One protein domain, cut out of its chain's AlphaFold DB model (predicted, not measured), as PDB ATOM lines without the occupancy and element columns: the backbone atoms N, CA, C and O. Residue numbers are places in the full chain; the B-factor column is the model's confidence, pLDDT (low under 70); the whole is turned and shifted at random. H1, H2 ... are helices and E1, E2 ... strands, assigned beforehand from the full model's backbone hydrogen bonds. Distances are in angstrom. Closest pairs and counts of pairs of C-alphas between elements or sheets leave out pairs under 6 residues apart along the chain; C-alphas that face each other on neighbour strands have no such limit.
ATOM      1  N   ARG A  10      76.176  83.192  44.610       48.41
ATOM      2  CA  ARG A  10      77.046  83.167  43.414       48.41
ATOM      3  C   ARG A  10      77.292  81.758  42.854       48.41
ATOM      4  O   ARG A  10      77.445  81.611  41.648       48.41
ATOM      5  N   SER A  11      77.346  80.738  43.712       51.62
ATOM      6  CA  SER A  11      77.576  79.346  43.293       51.62
ATOM      7  C   SER A  11      76.330  78.730  42.642       51.62
ATOM      8  O   SER A  11      76.422  78.053  41.619       51.62
ATOM      9  N   VAL A  12      75.147  79.029  43.191       60.62
ATOM     10  CA  VAL A  12      73.858  78.575  42.644       60.62
ATOM     11  C   VAL A  12      73.556  79.249  41.298       60.62
ATOM     12  O   VAL A  12      73.057  78.589  40.385       60.62
ATOM     13  N   ASP A  13      73.927  80.522  41.132       64.38
ATOM     14  CA  ASP A  13      73.755  81.247  39.868       64.38
ATOM     15  C   ASP A  13      74.653  80.701  38.746       64.38
ATOM     16  O   ASP A  13      74.186  80.532  37.620       64.38
ATOM     17  N   LEU A  14      75.909  80.336  39.034       66.69
ATOM     18  CA  LEU A  14      76.814  79.758  38.031       66.69
ATOM     19  C   LEU A  14      76.373  78.364  37.571       66.69
ATOM     20  O   LEU A  14      76.387  78.097  36.372       66.69
ATOM     21  N   ALA A  15      75.917  77.502  38.488       62.75
ATOM     22  CA  ALA A  15      75.390  76.184  38.134       62.75
ATOM     23  C   ALA A  15      74.117  76.286  37.276       62.75
ATOM     24  O   ALA A  15      73.949  75.533  36.320       62.75
ATOM     25  N   LYS A  16      73.233  77.251  37.563       62.28
ATOM     26  CA  LYS A  16      72.025  77.494  36.761       62.28
ATOM     27  C   LYS A  16      72.351  78.052  35.375       62.28
ATOM     28  O   LYS A  16      71.742  77.620  34.395       62.28
ATOM     29  N   VAL A  17      73.311  78.975  35.282       69.19
ATOM     30  CA  VAL A  17      73.801  79.518  34.004       69.19
ATOM     31  C   VAL A  17      74.453  78.419  33.167       69.19
ATOM     32  O   VAL A  17      74.148  78.311  31.984       69.19
ATOM     33  N   TRP A  18      75.272  77.558  33.776       56.22
ATOM     34  CA  TRP A  18      75.900  76.423  33.094       56.22
ATOM     35  C   TRP A  18      74.881  75.398  32.603       56.22
ATOM     36  O   TRP A  18      74.905  75.047  31.430       56.22
ATOM     37  N   THR A  19      73.942  74.965  33.447       62.44
ATOM     38  CA  THR A  19      72.876  74.039  33.029       62.44
ATOM     39  C   THR A  19      72.035  74.633  31.902       62.44
ATOM     40  O   THR A  19      71.746  73.941  30.933       62.44
ATOM     41  N   SER A  20      71.700  75.927  31.976       61.41
ATOM     42  CA  SER A  20      70.940  76.605  30.918       61.41
ATOM     43  C   SER A  20      71.733  76.697  29.611       61.41
ATOM     44  O   SER A  20      71.175  76.445  28.551       61.41
ATOM     45  N   ALA A  21      73.031  77.013  29.668       58.53
ATOM     46  CA  ALA A  21      73.898  77.059  28.491       58.53
ATOM     47  C   ALA A  21      74.072  75.673  27.846       58.53
ATOM     48  O   ALA A  21      73.972  75.562  26.629       58.53
ATOM     49  N   ILE A  22      74.246  74.617  28.651       69.00
ATOM     50  CA  ILE A  22      74.329  73.223  28.182       69.00
ATOM     51  C   ILE A  22      73.012  72.786  27.525       69.00
ATOM     52  O   ILE A  22      73.035  72.134  26.484       69.00
ATOM     53  N   SER A  23      71.864  73.149  28.106       71.44
ATOM     54  CA  SER A  23      70.554  72.882  27.504       71.44
ATOM     55  C   SER A  23      70.369  73.630  26.186       71.44
ATOM     56  O   SER A  23      69.947  73.021  25.216       71.44
ATOM     57  N   ILE A  24      70.750  74.910  26.116       67.00
ATOM     58  CA  ILE A  24      70.671  75.707  24.881       67.00
ATOM     59  C   ILE A  24      71.566  75.124  23.781       67.00
ATOM     60  O   ILE A  24      71.164  75.109  22.621       67.00
ATOM     61  N   ASP A  25      72.763  74.652  24.124       82.06
ATOM     62  CA  ASP A  25      73.669  73.992  23.179       82.06
ATOM     63  C   ASP A  25      73.053  72.686  22.651       82.06
ATOM     64  O   ASP A  25      72.906  72.502  21.444       82.06
ATOM     65  N   ARG A  26      72.542  71.840  23.555       85.62
ATOM     66  CA  ARG A  26      71.875  70.585  23.188       85.62
ATOM     67  C   ARG A  26      70.621  70.810  22.341       85.62
ATOM     68  O   ARG A  26      70.444  70.119  21.343       85.62
ATOM     69  N   ASP A  27      69.771  71.764  22.707       89.62
ATOM     70  CA  ASP A  27      68.550  72.078  21.959       89.62
ATOM     71  C   ASP A  27      68.891  72.584  20.551       89.62
ATOM     72  O   ASP A  27      68.238  72.211  19.578       89.62
ATOM     73  N   ARG A  28      69.957  73.382  20.411       90.00
ATOM     74  CA  ARG A  28      70.455  73.818  19.099       90.00
ATOM     75  C   ARG A  28      70.945  72.650  18.259       90.00
ATOM     76  O   ARG A  28      70.569  72.570  17.093       90.00
ATOM     77  N   VAL A  29      71.746  71.757  18.840       91.19
ATOM     78  CA  VAL A  29      72.225  70.551  18.153       91.19
ATOM     79  C   VAL A  29      71.044  69.724  17.653       91.19
ATOM     80  O   VAL A  29      71.013  69.390  16.475       91.19
ATOM     81  N   LEU A  30      70.034  69.482  18.494       92.00
ATOM     82  CA  LEU A  30      68.846  68.710  18.113       92.00
ATOM     83  C   LEU A  30      68.068  69.353  16.960       92.00
ATOM     84  O   LEU A  30      67.668  68.661  16.029       92.00
ATOM     85  N   VAL A  31      67.887  70.676  16.980       95.25
ATOM     86  CA  VAL A  31      67.177  71.387  15.907       95.25
ATOM     87  C   VAL A  31      67.966  71.362  14.591       95.25
ATOM     88  O   VAL A  31      67.370  71.263  13.516       95.25
ATOM     89  N   ILE A  32      69.299  71.440  14.649       95.62
ATOM     90  CA  ILE A  32      70.159  71.301  13.465       95.62
ATOM     91  C   ILE A  32      70.102  69.865  12.929       95.62
ATOM     92  O   ILE A  32      69.967  69.676  11.720       95.62
ATOM     93  N   GLU A  33      70.174  68.865  13.811       94.81
ATOM     94  CA  GLU A  33      70.049  67.454  13.445       94.81
ATOM     95  C   GLU A  33      68.708  67.177  12.765       94.81
ATOM     96  O   GLU A  33      68.692  66.604  11.680       94.81
ATOM     97  N   ASP A  34      67.593  67.624  13.348       95.19
ATOM     98  CA  ASP A  34      66.257  67.469  12.763       95.19
ATOM     99  C   ASP A  34      66.162  68.112  11.377       95.19
ATOM    100  O   ASP A  34      65.621  67.510  10.447       95.19
ATOM    101  N   TRP A  35      66.717  69.316  11.217       96.62
ATOM    102  CA  TRP A  35      66.714  70.011   9.934       96.62
ATOM    103  C   TRP A  35      67.529  69.268   8.869       96.62
ATOM    104  O   TRP A  35      67.066  69.114   7.742       96.62
ATOM    105  N   LEU A  36      68.718  68.769   9.209       96.12
ATOM    106  CA  LEU A  36      69.544  67.997   8.279       96.12
ATOM    107  C   LEU A  36      68.904  66.638   7.947       96.12
ATOM    108  O   LEU A  36      68.842  66.259   6.778       96.12
ATOM    109  N   LEU A  37      68.388  65.914   8.945       95.19
ATOM    110  CA  LEU A  37      67.760  64.598   8.761       95.19
ATOM    111  C   LEU A  37      66.458  64.663   7.964       95.19
ATOM    112  O   LEU A  37      66.057  63.653   7.391       95.19
ATOM    113  N   ALA A  38      65.824  65.830   7.858       95.25
ATOM    114  CA  ALA A  38      64.702  66.026   6.945       95.25
ATOM    115  C   ALA A  38      65.098  65.863   5.458       95.25
ATOM    116  O   ALA A  38      64.217  65.669   4.623       95.25
ATOM    117  N   ALA A  39      66.397  65.876   5.118       94.12
ATOM    118  CA  ALA A  39      66.915  65.522   3.790       94.12
ATOM    119  C   ALA A  39      67.240  64.018   3.622       94.12
ATOM    120  O   ALA A  39      67.709  63.604   2.558       94.12
ATOM    121  N   ALA A  40      67.042  63.188   4.651       93.50
ATOM    122  CA  ALA A  40      67.250  61.746   4.559       93.50
ATOM    123  C   ALA A  40      66.047  61.057   3.894       93.50
ATOM    124  O   ALA A  40      64.898  61.372   4.198       93.50
ATOM    125  N   SER A  41      66.291  60.046   3.050       89.19
ATOM    126  CA  SER A  41      65.190  59.201   2.547       89.19
ATOM    127  C   SER A  41      64.587  58.295   3.627       89.19
ATOM    128  O   SER A  41      63.431  57.902   3.507       89.19
ATOM    129  N   ASP A  42      65.361  57.950   4.660       92.19
ATOM    130  CA  ASP A  42      64.924  57.162   5.817       92.19
ATOM    131  C   ASP A  42      65.445  57.831   7.098       92.19
ATOM    132  O   ASP A  42      66.582  57.621   7.521       92.19
ATOM    133  N   GLY A  43      64.612  58.689   7.694       90.44
ATOM    134  CA  GLY A  43      64.952  59.439   8.907       90.44
ATOM    135  C   GLY A  43      65.326  58.557  10.110       90.44
ATOM    136  O   GLY A  43      66.335  58.834  10.763       90.44
ATOM    137  N   PRO A  44      64.562  57.491  10.435       91.12
ATOM    138  CA  PRO A  44      64.935  56.549  11.489       91.12
ATOM    139  C   PRO A  44      66.298  55.881  11.280       91.12
ATOM    140  O   PRO A  44      67.070  55.796  12.235       91.12
ATOM    141  N   GLN A  45      66.611  55.421  10.065       91.38
ATOM    142  CA  GLN A  45      67.922  54.838   9.756       91.38
ATOM    143  C   GLN A  45      69.039  55.877   9.888       91.38
ATOM    144  O   GLN A  45      70.030  55.626  10.567       91.38
ATOM    145  N   ALA A  46      68.839  57.063   9.322       92.38
ATOM    146  CA  ALA A  46      69.789  58.165   9.377       92.38
ATOM    147  C   ALA A  46      70.116  58.590  10.824       92.38
ATOM    148  O   ALA A  46      71.275  58.781  11.188       92.38
ATOM    149  N   ARG A  47      69.109  58.640  11.703       91.12
ATOM    150  CA  ARG A  47      69.312  58.921  13.132       91.12
ATOM    151  C   ARG A  47      70.099  57.818  13.848       91.12
ATOM    152  O   ARG A  47      70.885  58.131  14.740       91.12
ATOM    153  N   ARG A  48      69.904  56.543  13.482       90.69
ATOM    154  CA  ARG A  48      70.713  55.435  14.023       90.69
ATOM    155  C   ARG A  48      72.174  55.562  13.607       90.69
ATOM    156  O   ARG A  48      73.039  55.503  14.472       90.69
ATOM    157  N   GLU A  49      72.435  55.812  12.325       89.88
ATOM    158  CA  GLU A  49      73.794  55.978  11.788       89.88
ATOM    159  C   GLU A  49      74.564  57.089  12.508       89.88
ATOM    160  O   GLU A  49      75.708  56.883  12.916       89.88
ATOM    161  N   TRP A  50      73.938  58.244  12.741       88.75
ATOM    162  CA  TRP A  50      74.558  59.303  13.540       88.75
ATOM    163  C   TRP A  50      74.736  58.944  15.011       88.75
ATOM    164  O   TRP A  50      75.777  59.275  15.579       88.75
ATOM    165  N   GLY A  51      73.775  58.243  15.620       85.75
ATOM    166  CA  GLY A  51      73.897  57.747  16.993       85.75
ATOM    167  C   GLY A  51      75.067  56.773  17.182       85.75
ATOM    168  O   GLY A  51      75.696  56.760  18.236       85.75
ATOM    169  N   GLU A  52      75.401  56.008  16.142       88.00
ATOM    170  CA  GLU A  52      76.567  55.114  16.085       88.00
ATOM    171  C   GLU A  52      77.866  55.850  15.711       88.00
ATOM    172  O   GLU A  52      78.948  55.263  15.690       88.00
ATOM    173  N   GLY A  53      77.784  57.152  15.428       79.75
ATOM    174  CA  GLY A  53      78.915  57.978  15.035       79.75
ATOM    175  C   GLY A  53      79.326  57.821  13.568       79.75
ATOM    176  O   GLY A  53      80.401  58.294  13.202       79.75
ATOM    177  N   GLY A  54      78.506  57.212  12.715       85.75
ATOM    178  CA  GLY A  54      78.753  57.078  11.279       85.75
ATOM    179  C   GLY A  54      78.564  58.377  10.489       85.75
ATOM    180  O   GLY A  54      78.214  59.423  11.036       85.75
ATOM    181  N   LEU A  55      78.819  58.310   9.180       92.00
ATOM    182  CA  LEU A  55      78.327  59.307   8.227       92.00
ATOM    183  C   LEU A  55      76.931  58.891   7.773       92.00
ATOM    184  O   LEU A  55      76.710  57.713   7.507       92.00
ATOM    185  N   THR A  56      76.047  59.863   7.594       94.25
ATOM    186  CA  THR A  56      74.709  59.636   7.045       94.25
ATOM    187  C   THR A  56      74.619  60.236   5.659       94.25
ATOM    188  O   THR A  56      75.016  61.380   5.440       94.25
ATOM    189  N   LEU A  57      74.087  59.472   4.712       93.88
ATOM    190  CA  LEU A  57      73.839  59.971   3.366       93.88
ATOM    191  C   LEU A  57      72.577  60.837   3.373       93.88
ATOM    192  O   LEU A  57      71.485  60.350   3.653       93.88
ATOM    193  N   LEU A  58      72.728  62.115   3.027       95.06
ATOM    194  CA  LEU A  58      71.629  63.068   2.877       95.06
ATOM    195  C   LEU A  58      71.499  63.502   1.416       95.06
ATOM    196  O   LEU A  58      72.504  63.710   0.727       95.06
ATOM    197  N   ARG A  59      70.260  63.619   0.936       94.75
ATOM    198  CA  ARG A  59      69.966  63.998  -0.448       94.75
ATOM    199  C   ARG A  59      70.230  65.491  -0.649       94.75
ATOM    200  O   ARG A  59      69.694  66.331   0.070       94.75
ATOM    201  N   CYS A  60      71.006  65.824  -1.673       94.19
ATOM    202  CA  CYS A  60      71.163  67.199  -2.133       94.19
ATOM    203  C   CYS A  60      70.002  67.605  -3.053       94.19
ATOM    204  O   CYS A  60      69.508  66.804  -3.852       94.19
ATOM    205  N   GLY A  61      69.631  68.884  -2.988       87.62
ATOM    206  CA  GLY A  61      68.726  69.536  -3.937       87.62
ATOM    207  C   GLY A  61      67.408  70.042  -3.351       87.62
ATOM    208  O   GLY A  61      66.780  70.870  -4.000       87.62
ATOM    209  N   ASP A  62      67.023  69.611  -2.144       88.69
ATOM    210  CA  ASP A  62      65.763  70.039  -1.513       88.69
ATOM    211  C   ASP A  62      66.005  71.059  -0.386       88.69
ATOM    212  O   ASP A  62      65.592  72.211  -0.495       88.69
ATOM    213  N   LEU A  63      66.715  70.672   0.684       94.31
ATOM    214  CA  LEU A  63      67.020  71.568   1.817       94.31
ATOM    215  C   LEU A  63      68.346  72.312   1.652       94.31
ATOM    216  O   LEU A  63      68.467  73.479   2.022       94.31
ATOM    217  N   PHE A  64      69.336  71.635   1.081       95.94
ATOM    218  CA  PHE A  64      70.637  72.193   0.744       95.94
ATOM    219  C   PHE A  64      71.214  71.486  -0.481       95.94
ATOM    220  O   PHE A  64      70.786  70.397  -0.872       95.94
ATOM    221  N   THR A  65      72.228  72.099  -1.066       96.44
ATOM    222  CA  THR A  65      73.224  71.425  -1.900       96.44
ATOM    223  C   THR A  65      74.610  71.726  -1.323       96.44
ATOM    224  O   THR A  65      74.725  72.422  -0.313       96.44
ATOM    225  N   ALA A  66      75.666  71.169  -1.899       97.56
ATOM    226  CA  ALA A  66      77.024  71.471  -1.499       97.56
ATOM    227  C   ALA A  66      77.890  71.809  -2.705       97.56
ATOM    228  O   ALA A  66      77.803  71.159  -3.747       97.56
ATOM    229  N   VAL A  67      78.774  72.785  -2.534       97.81
ATOM    230  CA  VAL A  67      79.887  73.005  -3.456       97.81
ATOM    231  C   VAL A  67      81.070  72.182  -2.968       97.81
ATOM    232  O   VAL A  67      81.569  72.383  -1.860       97.81
ATOM    233  N   ARG A  68      81.515  71.248  -3.807       97.56
ATOM    234  CA  ARG A  68      82.707  70.433  -3.613       97.56
ATOM    235  C   ARG A  68      83.937  71.229  -4.034       97.56
ATOM    236  O   ARG A  68      84.190  71.431  -5.221       97.56
ATOM    237  N   LEU A  69      84.713  71.634  -3.039       97.50
ATOM    238  CA  LEU A  69      85.958  72.373  -3.171       97.50
ATOM    239  C   LEU A  69      87.150  71.398  -3.110       97.50
ATOM    240  O   LEU A  69      87.234  70.593  -2.169       97.50
ATOM    241  N   PRO A  70      88.081  71.441  -4.080       95.81
ATOM    242  CA  PRO A  70      89.346  70.722  -3.983       95.81
ATOM    243  C   PRO A  70      90.159  71.187  -2.770       95.81
ATOM    244  O   PRO A  70      90.210  72.380  -2.468       95.81
ATOM    245  N   GLU A  71      90.815  70.252  -2.084       95.38
ATOM    246  CA  GLU A  71      91.671  70.570  -0.937       95.38
ATOM    247  C   GLU A  71      92.792  71.550  -1.293       95.38
ATOM    248  O   GLU A  71      92.998  72.508  -0.553       95.38
ATOM    249  N   ASP A  72      93.446  71.369  -2.441       95.06
ATOM    250  CA  ASP A  72      94.532  72.251  -2.882       95.06
ATOM    251  C   ASP A  72      94.050  73.693  -3.070       95.06
ATOM    252  O   ASP A  72      94.721  74.630  -2.649       95.06
ATOM    253  N   SER A  73      92.841  73.883  -3.611       95.56
ATOM    254  CA  SER A  73      92.228  75.206  -3.756       95.56
ATOM    255  C   SER A  73      91.985  75.871  -2.400       95.56
ATOM    256  O   SER A  73      92.292  77.048  -2.217       95.56
ATOM    257  N   VAL A  74      91.455  75.117  -1.432       97.19
ATOM    258  CA  VAL A  74      91.180  75.629  -0.083       97.19
ATOM    259  C   VAL A  74      92.475  75.958   0.655       97.19
ATOM    260  O   VAL A  74      92.581  77.033   1.238       97.19
ATOM    261  N   ARG A  75      93.473  75.071   0.599       96.25
ATOM    262  CA  ARG A  75      94.775  75.261   1.250       96.25
ATOM    263  C   ARG A  75      95.571  76.407   0.634       96.25
ATOM    264  O   ARG A  75      96.145  77.196   1.377       96.25
ATOM    265  N   ALA A  76      95.557  76.546  -0.694       95.75
ATOM    266  CA  ALA A  76      96.172  77.682  -1.379       95.75
ATOM    267  C   ALA A  76      95.543  79.004  -0.916       95.75
ATOM    268  O   ALA A  76      96.253  79.919  -0.509       95.75
ATOM    269  N   ALA A  77      94.208  79.077  -0.884       97.00
ATOM    270  CA  ALA A  77      93.498  80.264  -0.416       97.00
ATOM    271  C   ALA A  77      93.744  80.562   1.077       97.00
ATOM    272  O   ALA A  77      93.902  81.722   1.450       97.00
ATOM    273  N   ALA A  78      93.832  79.528   1.918       97.06
ATOM    274  CA  ALA A  78      94.167  79.653   3.336       97.06
ATOM    275  C   ALA A  78      95.657  79.945   3.591       97.06
ATOM    276  O   ALA A  78      96.016  80.317   4.706       97.06
ATOM    277  N   SER A  79      96.522  79.762   2.586       96.62
ATOM    278  CA  SER A  79      97.985  79.768   2.728       96.62
ATOM    279  C   SER A  79      98.487  78.837   3.843       96.62
ATOM    280  O   SER A  79      99.477  79.134   4.506       96.62
ATOM    281  N   SER A  80      97.795  77.716   4.062       96.00
ATOM    282  CA  SER A  80      98.111  76.763   5.126       96.00
ATOM    283  C   SER A  80      97.639  75.353   4.787       96.00
ATOM    284  O   SER A  80      96.641  75.152   4.093       96.00
ATOM    285  N   SER A  81      98.368  74.363   5.301       93.94
ATOM    286  CA  SER A  81      97.970  72.955   5.312       93.94
ATOM    287  C   SER A  81      97.493  72.481   6.685       93.94
ATOM    288  O   SER A  81      97.094  71.324   6.802       93.94
ATOM    289  N   ASP A  82      97.569  73.326   7.718       94.19
ATOM    290  CA  ASP A  82      97.090  72.985   9.055       94.19
ATOM    291  C   ASP A  82      95.548  72.995   9.087       94.19
ATOM    292  O   ASP A  82      94.933  74.022   8.781       94.19
ATOM    293  N   PRO A  83      94.884  71.880   9.452       92.62
ATOM    294  CA  PRO A  83      93.426  71.802   9.451       92.62
ATOM    295  C   PRO A  83      92.735  72.860  10.321       92.62
ATOM    296  O   PRO A  83      91.646  73.317   9.964       92.62
ATOM    297  N   ALA A  84      93.340  73.265  11.443       93.62
ATOM    298  CA  ALA A  84      92.750  74.256  12.340       93.62
ATOM    299  C   ALA A  84      92.847  75.677  11.760       93.62
ATOM    300  O   ALA A  84      91.860  76.424  11.784       93.62
ATOM    301  N   GLU A  85      93.989  76.039  11.172       96.69
ATOM    302  CA  GLU A  85      94.148  77.294  10.431       96.69
ATOM    303  C   GLU A  85      93.209  77.364   9.220       96.69
ATOM    304  O   GLU A  85      92.526  78.373   9.029       96.69
ATOM    305  N   VAL A  86      93.092  76.277   8.448       97.06
ATOM    306  CA  VAL A  86      92.161  76.194   7.310       97.06
ATOM    307  C   VAL A  86      90.711  76.360   7.769       97.06
ATOM    308  O   VAL A  86      89.962  77.133   7.172       97.06
ATOM    309  N   SER A  87      90.313  75.688   8.850       96.31
ATOM    310  CA  SER A  87      88.964  75.804   9.422       96.31
ATOM    311  C   SER A  87      88.664  77.234   9.883       96.31
ATOM    312  O   SER A  87      87.599  77.779   9.591       96.31
ATOM    313  N   THR A  88      89.635  77.886  10.528       97.50
ATOM    314  CA  THR A  88      89.535  79.290  10.957       97.50
ATOM    315  C   THR A  88      89.394  80.233   9.762       97.50
ATOM    316  O   THR A  88      88.559  81.141   9.772       97.50
ATOM    317  N   TYR A  89      90.185  80.013   8.711       98.38
ATOM    318  CA  TYR A  89      90.101  80.769   7.467       98.38
ATOM    319  C   TYR A  89      88.724  80.613   6.807       98.38
ATOM    320  O   TYR A  89      88.080  81.620   6.509       98.38
ATOM    321  N   LEU A  90      88.242  79.376   6.645       98.38
ATOM    322  CA  LEU A  90      86.934  79.075   6.058       98.38
ATOM    323  C   LEU A  90      85.797  79.736   6.841       98.38
ATOM    324  O   LEU A  90      84.944  80.384   6.237       98.38
ATOM    325  N   ALA A  91      85.817  79.642   8.173       98.06
ATOM    326  CA  ALA A  91      84.822  80.286   9.026       98.06
ATOM    327  C   ALA A  91      84.784  81.807   8.813       98.06
ATOM    328  O   ALA A  91      83.711  82.402   8.806       98.06
ATOM    329  N   LYS A  92      85.941  82.441   8.597       98.06
ATOM    330  CA  LYS A  92      86.025  83.884   8.350       98.06
ATOM    331  C   LYS A  92      85.513  84.272   6.964       98.06
ATOM    332  O   LYS A  92      84.733  85.211   6.852       98.06
ATOM    333  N   VAL A  93      85.976  83.604   5.907       98.12
ATOM    334  CA  VAL A  93      85.660  84.009   4.521       98.12
ATOM    335  C   VAL A  93      84.256  83.607   4.078       98.12
ATOM    336  O   VAL A  93      83.739  84.184   3.128       98.12
ATOM    337  N   LEU A  94      83.634  82.647   4.769       98.19
ATOM    338  CA  LEU A  94      82.267  82.188   4.510       98.19
ATOM    339  C   LEU A  94      81.257  82.688   5.551       98.19
ATOM    340  O   LEU A  94      80.161  82.140   5.623       98.19
ATOM    341  N   ASP A  95      81.623  83.684   6.366       96.50
ATOM    342  CA  ASP A  95      80.768  84.285   7.405       96.50
ATOM    343  C   ASP A  95      80.114  83.247   8.344       96.50
ATOM    344  O   ASP A  95      78.919  83.262   8.633       96.50
ATOM    345  N   GLY A  96      80.908  82.264   8.781       95.31
ATOM    346  CA  GLY A  96      80.454  81.161   9.632       95.31
ATOM    347  C   GLY A  96      79.568  80.130   8.924       95.31
ATOM    348  O   GLY A  96      78.926  79.320   9.594       95.31
ATOM    349  N   GLY A  97      79.508  80.153   7.591       97.50
ATOM    350  CA  GLY A  97      78.771  79.181   6.795       97.50
ATOM    351  C   GLY A  97      79.325  77.752   6.948       97.50
ATOM    352  O   GLY A  97      80.543  77.569   6.990       97.50
ATOM    353  N   PRO A  98      78.454  76.731   7.013       98.44
ATOM    354  CA  PRO A  98      78.828  75.355   7.325       98.44
ATOM    355  C   PRO A  98      79.669  74.677   6.235       98.44
ATOM    356  O   PRO A  98      79.283  74.620   5.064       98.44
ATOM    357  N   VAL A  99      80.775  74.056   6.647       98.62
ATOM    358  CA  VAL A  99      81.680  73.313   5.762       98.62
ATOM    359  C   VAL A  99      82.023  71.957   6.358       98.62
ATOM    360  O   VAL A  99      82.492  71.866   7.493       98.62
ATOM    361  N   ILE A 100      81.860  70.905   5.559       98.25
ATOM    362  CA  ILE A 100      82.303  69.549   5.891       98.25
ATOM    363  C   ILE A 100      83.650  69.298   5.215       98.25
ATOM    364  O   ILE A 100      83.767  69.421   3.999       98.25
ATOM    365  N   ALA A 101      84.657  68.907   5.982       96.88
ATOM    366  CA  ALA A 101      85.911  68.381   5.464       96.88
ATOM    367  C   ALA A 101      85.827  66.854   5.364       96.88
ATOM    368  O   ALA A 101      85.355  66.190   6.285       96.88
ATOM    369  N   SER A 102      86.309  66.279   4.263       92.75
ATOM    370  CA  SER A 102      86.460  64.830   4.094       92.75
ATOM    371  C   SER A 102      87.684  64.525   3.244       92.75
ATOM    372  O   SER A 102      87.783  65.052   2.144       92.75
ATOM    373  N   ARG A 103      88.578  63.655   3.737       83.50
ATOM    374  CA  ARG A 103      89.878  63.243   3.155       83.50
ATOM    375  C   ARG A 103      90.625  64.327   2.360       83.50
ATOM    376  O   ARG A 103      91.593  64.850   2.878       83.50
ATOM    377  N   SER A 104      90.211  64.618   1.127       87.44
ATOM    378  CA  SER A 104      90.849  65.583   0.220       87.44
ATOM    379  C   SER A 104      89.888  66.614  -0.387       87.44
ATOM    380  O   SER A 104      90.150  67.181  -1.452       87.44
ATOM    381  N   ARG A 105      88.723  66.834   0.223       95.19
ATOM    382  CA  ARG A 105      87.679  67.742  -0.264       95.19
ATOM    383  C   ARG A 105      87.015  68.477   0.891       95.19
ATOM    384  O   ARG A 105      86.860  67.936   1.985       95.19
ATOM    385  N   TYR A 106      86.556  69.684   0.595       97.94
ATOM    386  CA  TYR A 106      85.670  70.451   1.459       97.94
ATOM    387  C   TYR A 106      84.316  70.599   0.768       97.94
ATOM    388  O   TYR A 106      84.248  70.750  -0.450       97.94
ATOM    389  N   TYR A 107      83.237  70.545   1.536       98.31
ATOM    390  CA  TYR A 107      81.869  70.663   1.052       98.31
ATOM    391  C   TYR A 107      81.206  71.825   1.779       98.31
ATOM    392  O   TYR A 107      80.807  71.685   2.934       98.31
ATOM    393  N   ALA A 108      81.123  72.974   1.113       98.44
ATOM    394  CA  ALA A 108      80.389  74.127   1.624       98.44
ATOM    395  C   ALA A 108      78.898  73.897   1.379       98.44
ATOM    396  O   ALA A 108      78.496  73.756   0.220       98.44
ATOM    397  N   LEU A 109      78.084  73.823   2.436       98.25
ATOM    398  CA  LEU A 109      76.641  73.648   2.259       98.25
ATOM    399  C   LEU A 109      76.023  74.987   1.880       98.25
ATOM    400  O   LEU A 109      76.156  75.962   2.609       98.25
ATOM    401  N   VAL A 110      75.329  75.026   0.752       97.88
ATOM    402  CA  VAL A 110      74.791  76.241   0.129       97.88
ATOM    403  C   VAL A 110      73.298  76.063  -0.177       97.88
ATOM    404  O   VAL A 110      72.811  74.925  -0.246       97.88
ATOM    405  N   PRO A 111      72.541  77.157  -0.393       96.81
ATOM    406  CA  PRO A 111      71.144  77.070  -0.805       96.81
ATOM    407  C   PRO A 111      70.970  76.230  -2.082       96.81
ATOM    408  O   PRO A 111      71.798  76.356  -2.991       96.81
ATOM    409  N   PRO A 112      69.887  75.437  -2.219       94.31
ATOM    410  CA  PRO A 112      69.630  74.608  -3.405       94.31
ATOM    411  C   PRO A 112      69.665  75.369  -4.737       94.31
ATOM    412  O   PRO A 112      70.127  74.835  -5.743       94.31
ATOM    413  N   SER A 113      69.238  76.638  -4.736       93.12
ATOM    414  CA  SER A 113      69.279  77.529  -5.907       93.12
ATOM    415  C   SER A 113      70.688  77.719  -6.475       93.12
ATOM    416  O   SER A 113      70.827  77.985  -7.669       93.12
ATOM    417  N   THR A 114      71.730  77.517  -5.660       93.31
ATOM    418  CA  THR A 114      73.131  77.554  -6.097       93.31
ATOM    419  C   THR A 114      73.378  76.587  -7.245       93.31
ATOM    420  O   THR A 114      74.005  76.971  -8.224       93.31
ATOM    421  N   GLY A 115      72.824  75.371  -7.191       88.94
ATOM    422  CA  GLY A 115      73.053  74.353  -8.221       88.94
ATOM    423  C   GLY A 115      72.578  74.750  -9.621       88.94
ATOM    424  O   GLY A 115      73.092  74.225 -10.601       88.94
ATOM    425  N   VAL A 116      71.637  75.694  -9.731       86.62
ATOM    426  CA  VAL A 116      71.135  76.198 -11.021       86.62
ATOM    427  C   VAL A 116      72.062  77.267 -11.607       86.62
ATOM    428  O   VAL A 116      72.237  77.340 -12.821       86.62
ATOM    429  N   ALA A 117      72.644  78.111 -10.752       85.81
ATOM    430  CA  ALA A 117      73.451  79.260 -11.161       85.81
ATOM    431  C   ALA A 117      74.965  78.991 -11.143       85.81
ATOM    432  O   ALA A 117      75.739  79.803 -11.648       85.81
ATOM    433  N   TRP A 118      75.403  77.878 -10.551       93.19
ATOM    434  CA  TRP A 118      76.815  77.588 -10.344       93.19
ATOM    435  C   TRP A 118      77.542  77.290 -11.660       93.19
ATOM    436  O   TRP A 118      77.246  76.314 -12.344       93.19
ATOM    437  N   GLN A 119      78.523  78.128 -12.001       86.31
ATOM    438  CA  GLN A 119      79.279  78.050 -13.256       86.31
ATOM    439  C   GLN A 119      80.788  78.180 -13.011       86.31
ATOM    440  O   GLN A 119      81.463  79.012 -13.619       86.31
ATOM    441  N   HIS A 120      81.334  77.372 -12.099       88.69
ATOM    442  CA  HIS A 120      82.779  77.319 -11.857       88.69
ATOM    443  C   HIS A 120      83.373  75.982 -12.305       88.69
ATOM    444  O   HIS A 120      82.942  74.950 -11.808       88.69
ATOM    445  N   PRO A 121      84.375  75.969 -13.203       86.12
ATOM    446  CA  PRO A 121      85.020  74.726 -13.627       86.12
ATOM    447  C   PRO A 121      85.890  74.068 -12.542       86.12
ATOM    448  O   PRO A 121      86.065  72.855 -12.582       86.12
ATOM    449  N   ASP A 122      86.408  74.823 -11.564       91.12
ATOM    450  CA  ASP A 122      87.327  74.265 -10.547       91.12
ATOM    451  C   ASP A 122      86.616  73.706  -9.310       91.12
ATOM    452  O   ASP A 122      87.250  73.118  -8.436       91.12
ATOM    453  N   ALA A 123      85.307  73.922  -9.195       94.81
ATOM    454  CA  ALA A 123      84.517  73.477  -8.060       94.81
ATOM    455  C   ALA A 123      83.142  73.036  -8.547       94.81
ATOM    456  O   ALA A 123      82.462  73.764  -9.263       94.81
ATOM    457  N   GLU A 124      82.713  71.853  -8.138       94.94
ATOM    458  CA  GLU A 124      81.445  71.275  -8.581       94.94
ATOM    459  C   GLU A 124      80.345  71.563  -7.562       94.94
ATOM    460  O   GLU A 124      80.550  71.356  -6.369       94.94
ATOM    461  N   CYS A 125      79.161  71.978  -8.011       95.94
ATOM    462  CA  CYS A 125      77.975  71.982  -7.157       95.94
ATOM    463  C   CYS A 125      77.244  70.640  -7.293       95.94
ATOM    464  O   CYS A 125      76.901  70.233  -8.400       95.94
ATOM    465  N   LEU A 126      76.983  69.967  -6.173       93.94
ATOM    466  CA  LEU A 126      76.307  68.672  -6.131       93.94
ATOM    467  C   LEU A 126      74.821  68.823  -6.514       93.94
ATOM    468  O   LEU A 126      73.997  69.285  -5.727       93.94
ATOM    469  N   THR A 127      74.462  68.500  -7.753       82.19
ATOM    470  CA  THR A 127      73.116  68.769  -8.287       82.19
ATOM    471  C   THR A 127      72.027  67.887  -7.668       82.19
ATOM    472  O   THR A 127      72.285  66.963  -6.903       82.19
ATOM    473  N   TRP A 128      70.766  68.151  -8.017       82.81
ATOM    474  CA  TRP A 128      69.633  67.356  -7.540       82.81
ATOM    475  C   TRP A 128      69.831  65.848  -7.774       82.81
ATOM    476  O   TRP A 128      70.247  65.424  -8.853       82.81
ATOM    477  N   GLY A 129      69.517  65.043  -6.757       80.31
ATOM    478  CA  GLY A 129      69.630  63.581  -6.815       80.31
ATOM    479  C   GLY A 129      71.006  63.021  -6.441       80.31
ATOM    480  O   GLY A 129      71.164  61.799  -6.412       80.31
ATOM    481  N   THR A 130      71.983  63.869  -6.108       92.00
ATOM    482  CA  THR A 130      73.239  63.428  -5.487       92.00
ATOM    483  C   THR A 130      73.082  63.263  -3.979       92.00
ATOM    484  O   THR A 130      72.178  63.824  -3.358       92.00
ATOM    485  N   TRP A 131      74.005  62.520  -3.378       93.81
ATOM    486  CA  TRP A 131      74.034  62.259  -1.945       93.81
ATOM    487  C   TRP A 131      75.345  62.744  -1.347       93.81
ATOM    488  O   TRP A 131      76.409  62.541  -1.934       93.81
ATOM    489  N   LEU A 132      75.264  63.353  -0.169       95.38
ATOM    490  CA  LEU A 132      76.420  63.783   0.604       95.38
ATOM    491  C   LEU A 132      76.474  63.003   1.915       95.38
ATOM    492  O   LEU A 132      75.480  62.936   2.635       95.38
ATOM    493  N   GLY A 133      77.638  62.435   2.229       94.81
ATOM    494  CA  GLY A 133      77.904  61.880   3.553       94.81
ATOM    495  C   GLY A 133      78.112  63.007   4.557       94.81
ATOM    496  O   GLY A 133      79.122  63.705   4.497       94.81
ATOM    497  N   VAL A 134      77.161  63.183   5.467       95.62
ATOM    498  CA  VAL A 134      77.173  64.231   6.487       95.62
ATOM    499  C   VAL A 134      77.508  63.608   7.847       95.62
ATOM    500  O   VAL A 134      76.851  62.643   8.250       95.62
ATOM    501  N   PRO A 135      78.538  64.103   8.558       95.19
ATOM    502  CA  PRO A 135      78.857  63.633   9.900       95.19
ATOM    503  C   PRO A 135      77.849  64.171  10.934       95.19
ATOM    504  O   PRO A 135      77.183  65.177  10.672       95.19
ATOM    505  N   PRO A 136      77.764  63.565  12.134       93.06
ATOM    506  CA  PRO A 136      76.982  64.097  13.241       93.06
ATOM    507  C   PRO A 136      77.371  65.550  13.523       93.06
ATOM    508  O   PRO A 136      78.541  65.923  13.399       93.06
ATOM    509  N   VAL A 137      76.399  66.371  13.918       93.44
ATOM    510  CA  VAL A 137      76.552  67.833  14.071       93.44
ATOM    511  C   VAL A 137      77.664  68.208  15.056       93.44
ATOM    512  O   VAL A 137      78.347  69.213  14.885       93.44
ATOM    513  N   THR A 138      77.896  67.370  16.062       91.19
ATOM    514  CA  THR A 138      78.909  67.577  17.105       91.19
ATOM    515  C   THR A 138      80.331  67.217  16.672       91.19
ATOM    516  O   THR A 138      81.277  67.447  17.425       91.19
ATOM    517  N   ARG A 139      80.524  66.650  15.475       92.44
ATOM    518  CA  ARG A 139      81.837  66.192  15.016       92.44
ATOM    519  C   ARG A 139      82.633  67.310  14.355       92.44
ATOM    520  O   ARG A 139      82.480  67.553  13.164       92.44
ATOM    521  N   THR A 140      83.544  67.917  15.105       92.25
ATOM    522  CA  THR A 140      84.360  69.062  14.661       92.25
ATOM    523  C   THR A 140      85.868  68.783  14.621       92.25
ATOM    524  O   THR A 140      86.648  69.691  14.358       92.25
ATOM    525  N   SER A 141      86.289  67.536  14.864       86.56
ATOM    526  CA  SER A 141      87.695  67.107  14.832       86.56
ATOM    527  C   SER A 141      87.955  66.117  13.699       86.56
ATOM    528  O   SER A 141      87.085  65.311  13.359       86.56
ATOM    529  N   CYS A 142      89.167  66.163  13.145       80.31
ATOM    530  CA  CYS A 142      89.643  65.254  12.105       80.31
ATOM    531  C   CYS A 142      90.090  63.878  12.631       80.31
ATOM    532  O   CYS A 142      90.366  62.992  11.823       80.31
ATOM    533  N   GLU A 143      90.162  63.688  13.953       76.25
ATOM    534  CA  GLU A 143      90.627  62.444  14.576       76.25
ATOM    535  C   GLU A 143      89.706  61.259  14.223       76.25
ATOM    536  O   GLU A 143      88.505  61.276  14.494       76.25
ATOM    537  N   ASP A 144      90.286  60.245  13.571       70.44
ATOM    538  CA  ASP A 144      89.696  58.939  13.238       70.44
ATOM    539  C   ASP A 144      88.357  58.945  12.476       70.44
ATOM    540  O   ASP A 144      87.685  57.914  12.374       70.44
ATOM    541  N   SER A 145      87.973  60.074  11.873       80.88
ATOM    542  CA  SER A 145      86.723  60.184  11.121       80.88
ATOM    543  C   SER A 145      86.939  60.455   9.632       80.88
ATOM    544  O   SER A 145      87.733  61.321   9.260       80.88
ATOM    545  N   PRO A 146      86.197  59.778   8.733       87.56
ATOM    546  CA  PRO A 146      86.273  60.049   7.298       87.56
ATOM    547  C   PRO A 146      85.762  61.447   6.908       87.56
ATOM    548  O   PRO A 146      86.078  61.910   5.806       87.56
ATOM    549  N   ALA A 147      84.976  62.106   7.770       93.81
ATOM    550  CA  ALA A 147      84.549  63.489   7.587       93.81
ATOM    551  C   ALA A 147      84.191  64.174   8.918       93.81
ATOM    552  O   ALA A 147      83.713  63.531   9.852       93.81
ATOM    553  N   TYR A 148      84.371  65.491   8.974       95.31
ATOM    554  CA  TYR A 148      84.050  66.334  10.128       95.31
ATOM    555  C   TYR A 148      83.600  67.727   9.678       95.31
ATOM    556  O   TYR A 148      83.832  68.132   8.540       95.31
ATOM    557  N   TRP A 149      82.956  68.475  10.566       97.06
ATOM    558  CA  TRP A 149      82.617  69.875  10.349       97.06
ATOM    559  C   TRP A 149      83.855  70.751  10.557       97.06
ATOM    560  O   TRP A 149      84.236  71.025  11.692       97.06
ATOM    561  N   ALA A 150      84.464  71.202   9.458       97.25
ATOM    562  CA  ALA A 150      85.512  72.226   9.486       97.25
ATOM    563  C   ALA A 150      84.937  73.590   9.896       97.25
ATOM    564  O   ALA A 150      85.572  74.353  10.615       97.25
ATOM    565  N   VAL A 151      83.699  73.875   9.487       98.00
ATOM    566  CA  VAL A 151      82.908  74.985  10.025       98.00
ATOM    567  C   VAL A 151      81.547  74.424  10.447       98.00
ATOM    568  O   VAL A 151      80.811  73.943   9.581       98.00
ATOM    569  N   PRO A 152      81.209  74.420  11.749       96.50
ATOM    570  CA  PRO A 152      79.927  73.908  12.226       96.50
ATOM    571  C   PRO A 152      78.747  74.741  11.731       96.50
ATOM    572  O   PRO A 152      78.844  75.956  11.567       96.50
ATOM    573  N   MET A 153      77.594  74.097  11.562       95.19
ATOM    574  CA  MET A 153      76.349  74.813  11.304       95.19
ATOM    575  C   MET A 153      75.919  75.591  12.555       95.19
ATOM    576  O   MET A 153      75.811  75.033  13.644       95.19
ATOM    577  N   SER A 154      75.646  76.887  12.401       93.06
ATOM    578  CA  SER A 154      75.242  77.765  13.511       93.06
ATOM    579  C   SER A 154      73.745  77.699  13.843       93.06
ATOM    580  O   SER A 154      73.316  78.184  14.891       93.06
ATOM    581  N   GLY A 155      72.937  77.102  12.962       94.38
ATOM    582  CA  GLY A 155      71.503  76.902  13.149       94.38
ATOM    583  C   GLY A 155      70.830  76.259  11.931       94.38
ATOM    584  O   GLY A 155      71.434  76.198  10.860       94.38
ATOM    585  N   PRO A 156      69.570  75.808  12.061       94.94
ATOM    586  CA  PRO A 156      68.840  75.170  10.966       94.94
ATOM    587  C   PRO A 156      68.751  76.104   9.751       94.94
ATOM    588  O   PRO A 156      68.386  77.276   9.880       94.94
ATOM    589  N   GLY A 157      69.113  75.600   8.571       94.69
ATOM    590  CA  GLY A 157      69.088  76.372   7.324       94.69
ATOM    591  C   GLY A 157      70.102  77.516   7.240       94.69
ATOM    592  O   GLY A 157      70.053  78.296   6.289       94.69
ATOM    593  N   LYS A 158      71.032  77.642   8.197       96.81
ATOM    594  CA  LYS A 158      72.169  78.565   8.087       96.81
ATOM    595  C   LYS A 158      73.215  77.942   7.173       96.81
ATOM    596  O   LYS A 158      73.988  77.096   7.602       96.81
ATOM    597  N   LEU A 159      73.175  78.343   5.908       98.06
ATOM    598  CA  LEU A 159      74.022  77.851   4.824       98.06
ATOM    599  C   LEU A 159      75.045  78.917   4.412       98.06
ATOM    600  O   LEU A 159      74.875  80.094   4.724       98.06
ATOM    601  N   CYS A 160      76.103  78.500   3.719       98.25
ATOM    602  CA  CYS A 160      77.074  79.397   3.110       98.25
ATOM    603  C   CYS A 160      76.400  80.278   2.056       98.25
ATOM    604  O   CYS A 160      75.576  79.805   1.269       98.25
ATOM    605  N   ASP A 161      76.812  81.540   2.002       97.19
ATOM    606  CA  ASP A 161      76.450  82.435   0.912       97.19
ATOM    607  C   ASP A 161      77.108  81.987  -0.407       97.19
ATOM    608  O   ASP A 161      78.304  81.682  -0.459       97.19
ATOM    609  N   THR A 162      76.321  81.929  -1.484       96.62
ATOM    610  CA  THR A 162      76.780  81.450  -2.795       96.62
ATOM    611  C   THR A 162      77.890  82.326  -3.374       96.62
ATOM    612  O   THR A 162      78.849  81.802  -3.953       96.62
ATOM    613  N   ASP A 163      77.798  83.646  -3.204       96.62
ATOM    614  CA  ASP A 163      78.782  84.586  -3.733       96.62
ATOM    615  C   ASP A 163      80.092  84.504  -2.949       96.62
ATOM    616  O   ASP A 163      81.164  84.538  -3.558       96.62
ATOM    617  N   ALA A 164      80.034  84.316  -1.628       97.69
ATOM    618  CA  ALA A 164      81.213  84.081  -0.796       97.69
ATOM    619  C   ALA A 164      81.975  82.814  -1.231       97.69
ATOM    620  O   ALA A 164      83.193  82.856  -1.431       97.69
ATOM    621  N   VAL A 165      81.267  81.704  -1.475       97.94
ATOM    622  CA  VAL A 165      81.892  80.465  -1.978       97.94
ATOM    623  C   VAL A 165      82.468  80.675  -3.385       97.94
ATOM    624  O   VAL A 165      83.584  80.239  -3.669       97.94
ATOM    625  N   SER A 166      81.766  81.394  -4.263       96.69
ATOM    626  CA  SER A 166      82.266  81.750  -5.600       96.69
ATOM    627  C   SER A 166      83.546  82.599  -5.541       96.69
ATOM    628  O   SER A 166      84.477  82.386  -6.322       96.69
ATOM    629  N   GLN A 167      83.618  83.566  -4.624       96.69
ATOM    630  CA  GLN A 167      84.802  84.406  -4.428       96.69
ATOM    631  C   GLN A 167      86.000  83.588  -3.946       96.69
ATOM    632  O   GLN A 167      87.096  83.753  -4.482       96.69
ATOM    633  N   LEU A 168      85.783  82.659  -3.009       97.56
ATOM    634  CA  LEU A 168      86.813  81.729  -2.547       97.56
ATOM    635  C   LEU A 168      87.396  80.908  -3.709       97.56
ATOM    636  O   LEU A 168      88.615  80.835  -3.856       97.56
ATOM    637  N   VAL A 169      86.542  80.336  -4.564       96.69
ATOM    638  CA  VAL A 169      86.976  79.540  -5.730       96.69
ATOM    639  C   VAL A 169      87.801  80.382  -6.704       96.69
ATOM    640  O   VAL A 169      88.857  79.951  -7.166       96.69
ATOM    641  N   ARG A 170      87.367  81.617  -6.985       95.69
ATOM    642  CA  ARG A 170      88.103  82.538  -7.863       95.69
ATOM    643  C   ARG A 170      89.474  82.909  -7.306       95.69
ATOM    644  O   ARG A 170      90.436  82.922  -8.068       95.69
ATOM    645  N   LEU A 171      89.558  83.202  -6.007       96.00
ATOM    646  CA  LEU A 171      90.820  83.512  -5.339       96.00
ATOM    647  C   LEU A 171      91.786  82.325  -5.423       96.00
ATOM    648  O   LEU A 171      92.938  82.496  -5.810       96.00
ATOM    649  N   ALA A 172      91.301  81.118  -5.126       95.06
ATOM    650  CA  ALA A 172      92.107  79.906  -5.203       95.06
ATOM    651  C   ALA A 172      92.685  79.681  -6.608       95.06
ATOM    652  O   ALA A 172      93.880  79.423  -6.740       95.06
ATOM    653  N   ARG A 173      91.872  79.850  -7.663       94.12
ATOM    654  CA  ARG A 173      92.348  79.771  -9.055       94.12
ATOM    655  C   ARG A 173      93.488  80.756  -9.315       94.12
ATOM    656  O   ARG A 173      94.499  80.371  -9.888       94.12
ATOM    657  N   GLN A 174      93.335  82.014  -8.899       94.31
ATOM    658  CA  GLN A 174      94.352  83.049  -9.120       94.31
ATOM    659  C   GLN A 174      95.690  82.701  -8.459       94.31
ATOM    660  O   GLN A 174      96.739  82.912  -9.064       94.31
ATOM    661  N   LEU A 175      95.652  82.152  -7.244       94.00
ATOM    662  CA  LEU A 175      96.851  81.745  -6.512       94.00
ATOM    663  C   LEU A 175      97.539  80.547  -7.176       94.00
ATOM    664  O   LEU A 175      98.748  80.587  -7.397       94.00
ATOM    665  N   LEU A 176      96.768  79.531  -7.574       91.88
ATOM    666  CA  LEU A 176      97.302  78.329  -8.218       91.88
ATOM    667  C   LEU A 176      97.908  78.632  -9.597       91.88
ATOM    668  O   LEU A 176      99.025  78.207  -9.877       91.88
ATOM    669  N   SER A 177      97.247  79.452 -10.421       89.56
ATOM    670  CA  SER A 177      97.815  79.895 -11.704       89.56
ATOM    671  C   SER A 177      99.064  80.772 -11.535       89.56
ATOM    672  O   SER A 177      99.923  80.795 -12.413       89.56
ATOM    673  N   GLY A 178      99.180  81.503 -10.421       79.38
ATOM    674  CA  GLY A 178     100.370  82.292 -10.095       79.38
ATOM    675  C   GLY A 178     101.570  81.442  -9.666       79.38
ATOM    676  O   GLY A 178     102.706  81.811  -9.956       79.38
ATOM    677  N   GLN A 179     101.335  80.298  -9.016       69.75
ATOM    678  CA  GLN A 179     102.394  79.367  -8.603       69.75
ATOM    679  C   GLN A 179     103.002  78.611  -9.790       69.75
ATOM    680  O   GLN A 179     104.220  78.469  -9.855       69.75
ATOM    681  N   GLU A 180     102.186  78.205 -10.767       62.78
ATOM    682  CA  GLU A 180     102.665  77.521 -11.980       62.78
ATOM    683  C   GLU A 180     103.579  78.406 -12.847       62.78
ATOM    684  O   GLU A 180     104.476  77.905 -13.519       62.78
ATOM    685  N   ALA A 181     103.405  79.731 -12.805       62.41
ATOM    686  CA  ALA A 181     104.257  80.677 -13.528       62.41
ATOM    687  C   ALA A 181     105.609  80.956 -12.834       62.41
ATOM    688  O   ALA A 181     106.518  81.488 -13.470       62.41
ATOM    689  N   GLY A 182     105.739  80.632 -11.541       56.44
ATOM    690  CA  GLY A 182     106.934  80.902 -10.733       56.44
ATOM    691  C   GLY A 182     107.914  79.730 -10.611       56.44
ATOM    692  O   GLY A 182     109.088  79.966 -10.351       56.44
TER     693      GLY A 182
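Overview. This is residues 10 to 182 of the 185 residues of an uncharacterized protein of Streptomyces tuirus (UniProt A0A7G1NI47). A strongly twisted sheet of four strands, E2, E4, E3 and E6, is covered on one face by the helices H3, H4 and H6, in two layers, a sheet and the helices on it. The small ribbon of E1 and E5, with H2 next to E1, lies towards the other face, and residues 10 to 25 of the long helix H1 stick out from the body. The 173 printed residues include six named helices and six named strands, in the order H1 H2 E1 E2 H3 H4 E3 E4 H5 E5 E6 H6, and both sheets are antiparallel. The class is mixed, helices and strands; the whole is compact, with a radius of gyration of the C-alphas of 17.3 A, and only just elongated, spanning 63 by 41 by 29 A.

Arrangement. H1, residues 10 to 37, and H2, residues 43 to 51, touch only at the corner, and only just, with 3 pairs of C-alphas within 8 A; the closest are those of Leu 37 and Gly 43, 5.9 A apart. E1, residues 56 to 59, is the antiparallel neighbour of E5, residues 131 to 134, with N 58 and O 132 2.9 A apart, within hydrogen-bond range. E2, residues 65 to 70, pairs with E4, residues 105 to 110, with N 67 and O 108 at 2.9 A. E3, residues 99 to 102, forms a hairpin with E4, with N 100 and O 107 at 2.9 A, and pairs with E6, residues 147 to 151, with N 101 and O 148 at 2.8 A. H3, residues 71 to 78, touches H4, residues 83 to 93, at a steep tilt of 66 degrees; the closest C-alphas are those of Ala 78 and Val 86, 5.6 A apart. E2, H3, H4 and E3 make a split strand-helix-strand unit, two strands running the same way with E4 between them, and its crossover is right-handed. H4 lies over E6 at a height over the sheet of 8.8 A. H5, residues 114 to 117, only grazes the sheet with residues 114 to 115. H6, residues 162 to 180, is on the same face as H4 and runs along the strands, at 11 degrees to E2 on the local plane. Its residues 168 to 176 touch H3, about perpendicular at 86 degrees, closest at the C-alphas of Ser 73 and Ala 172, 4.9 A apart. Every O i to N i+4 pair is within hydrogen-bond range in H1, H2, H3, H4 and H6; H5 is too short for such a pair.

Along the chain. H1 begins at C-alpha 10, (77.046, 83.167, 43.414), and is 40.4 A long. E2 measures 16.3 A from C-alpha 65, (73.224, 71.425, -1.900), and E4 15.4 A. H4 measures 15.3 A. H6 is 27.7 A long and ends at C-alpha 180, (102.665, 77.521, -11.980).

Size, cuts and confidence. The C-alphas farthest apart are those of Val 12 and Ala 181, 63.9 A. The printed part has no cut, and the links from H5 to E5 and from E5 to E6 are long. Mean pLDDT of the printed part is 89.8; it is under 70 at residues 10 to 22, 24 and 179 to 182.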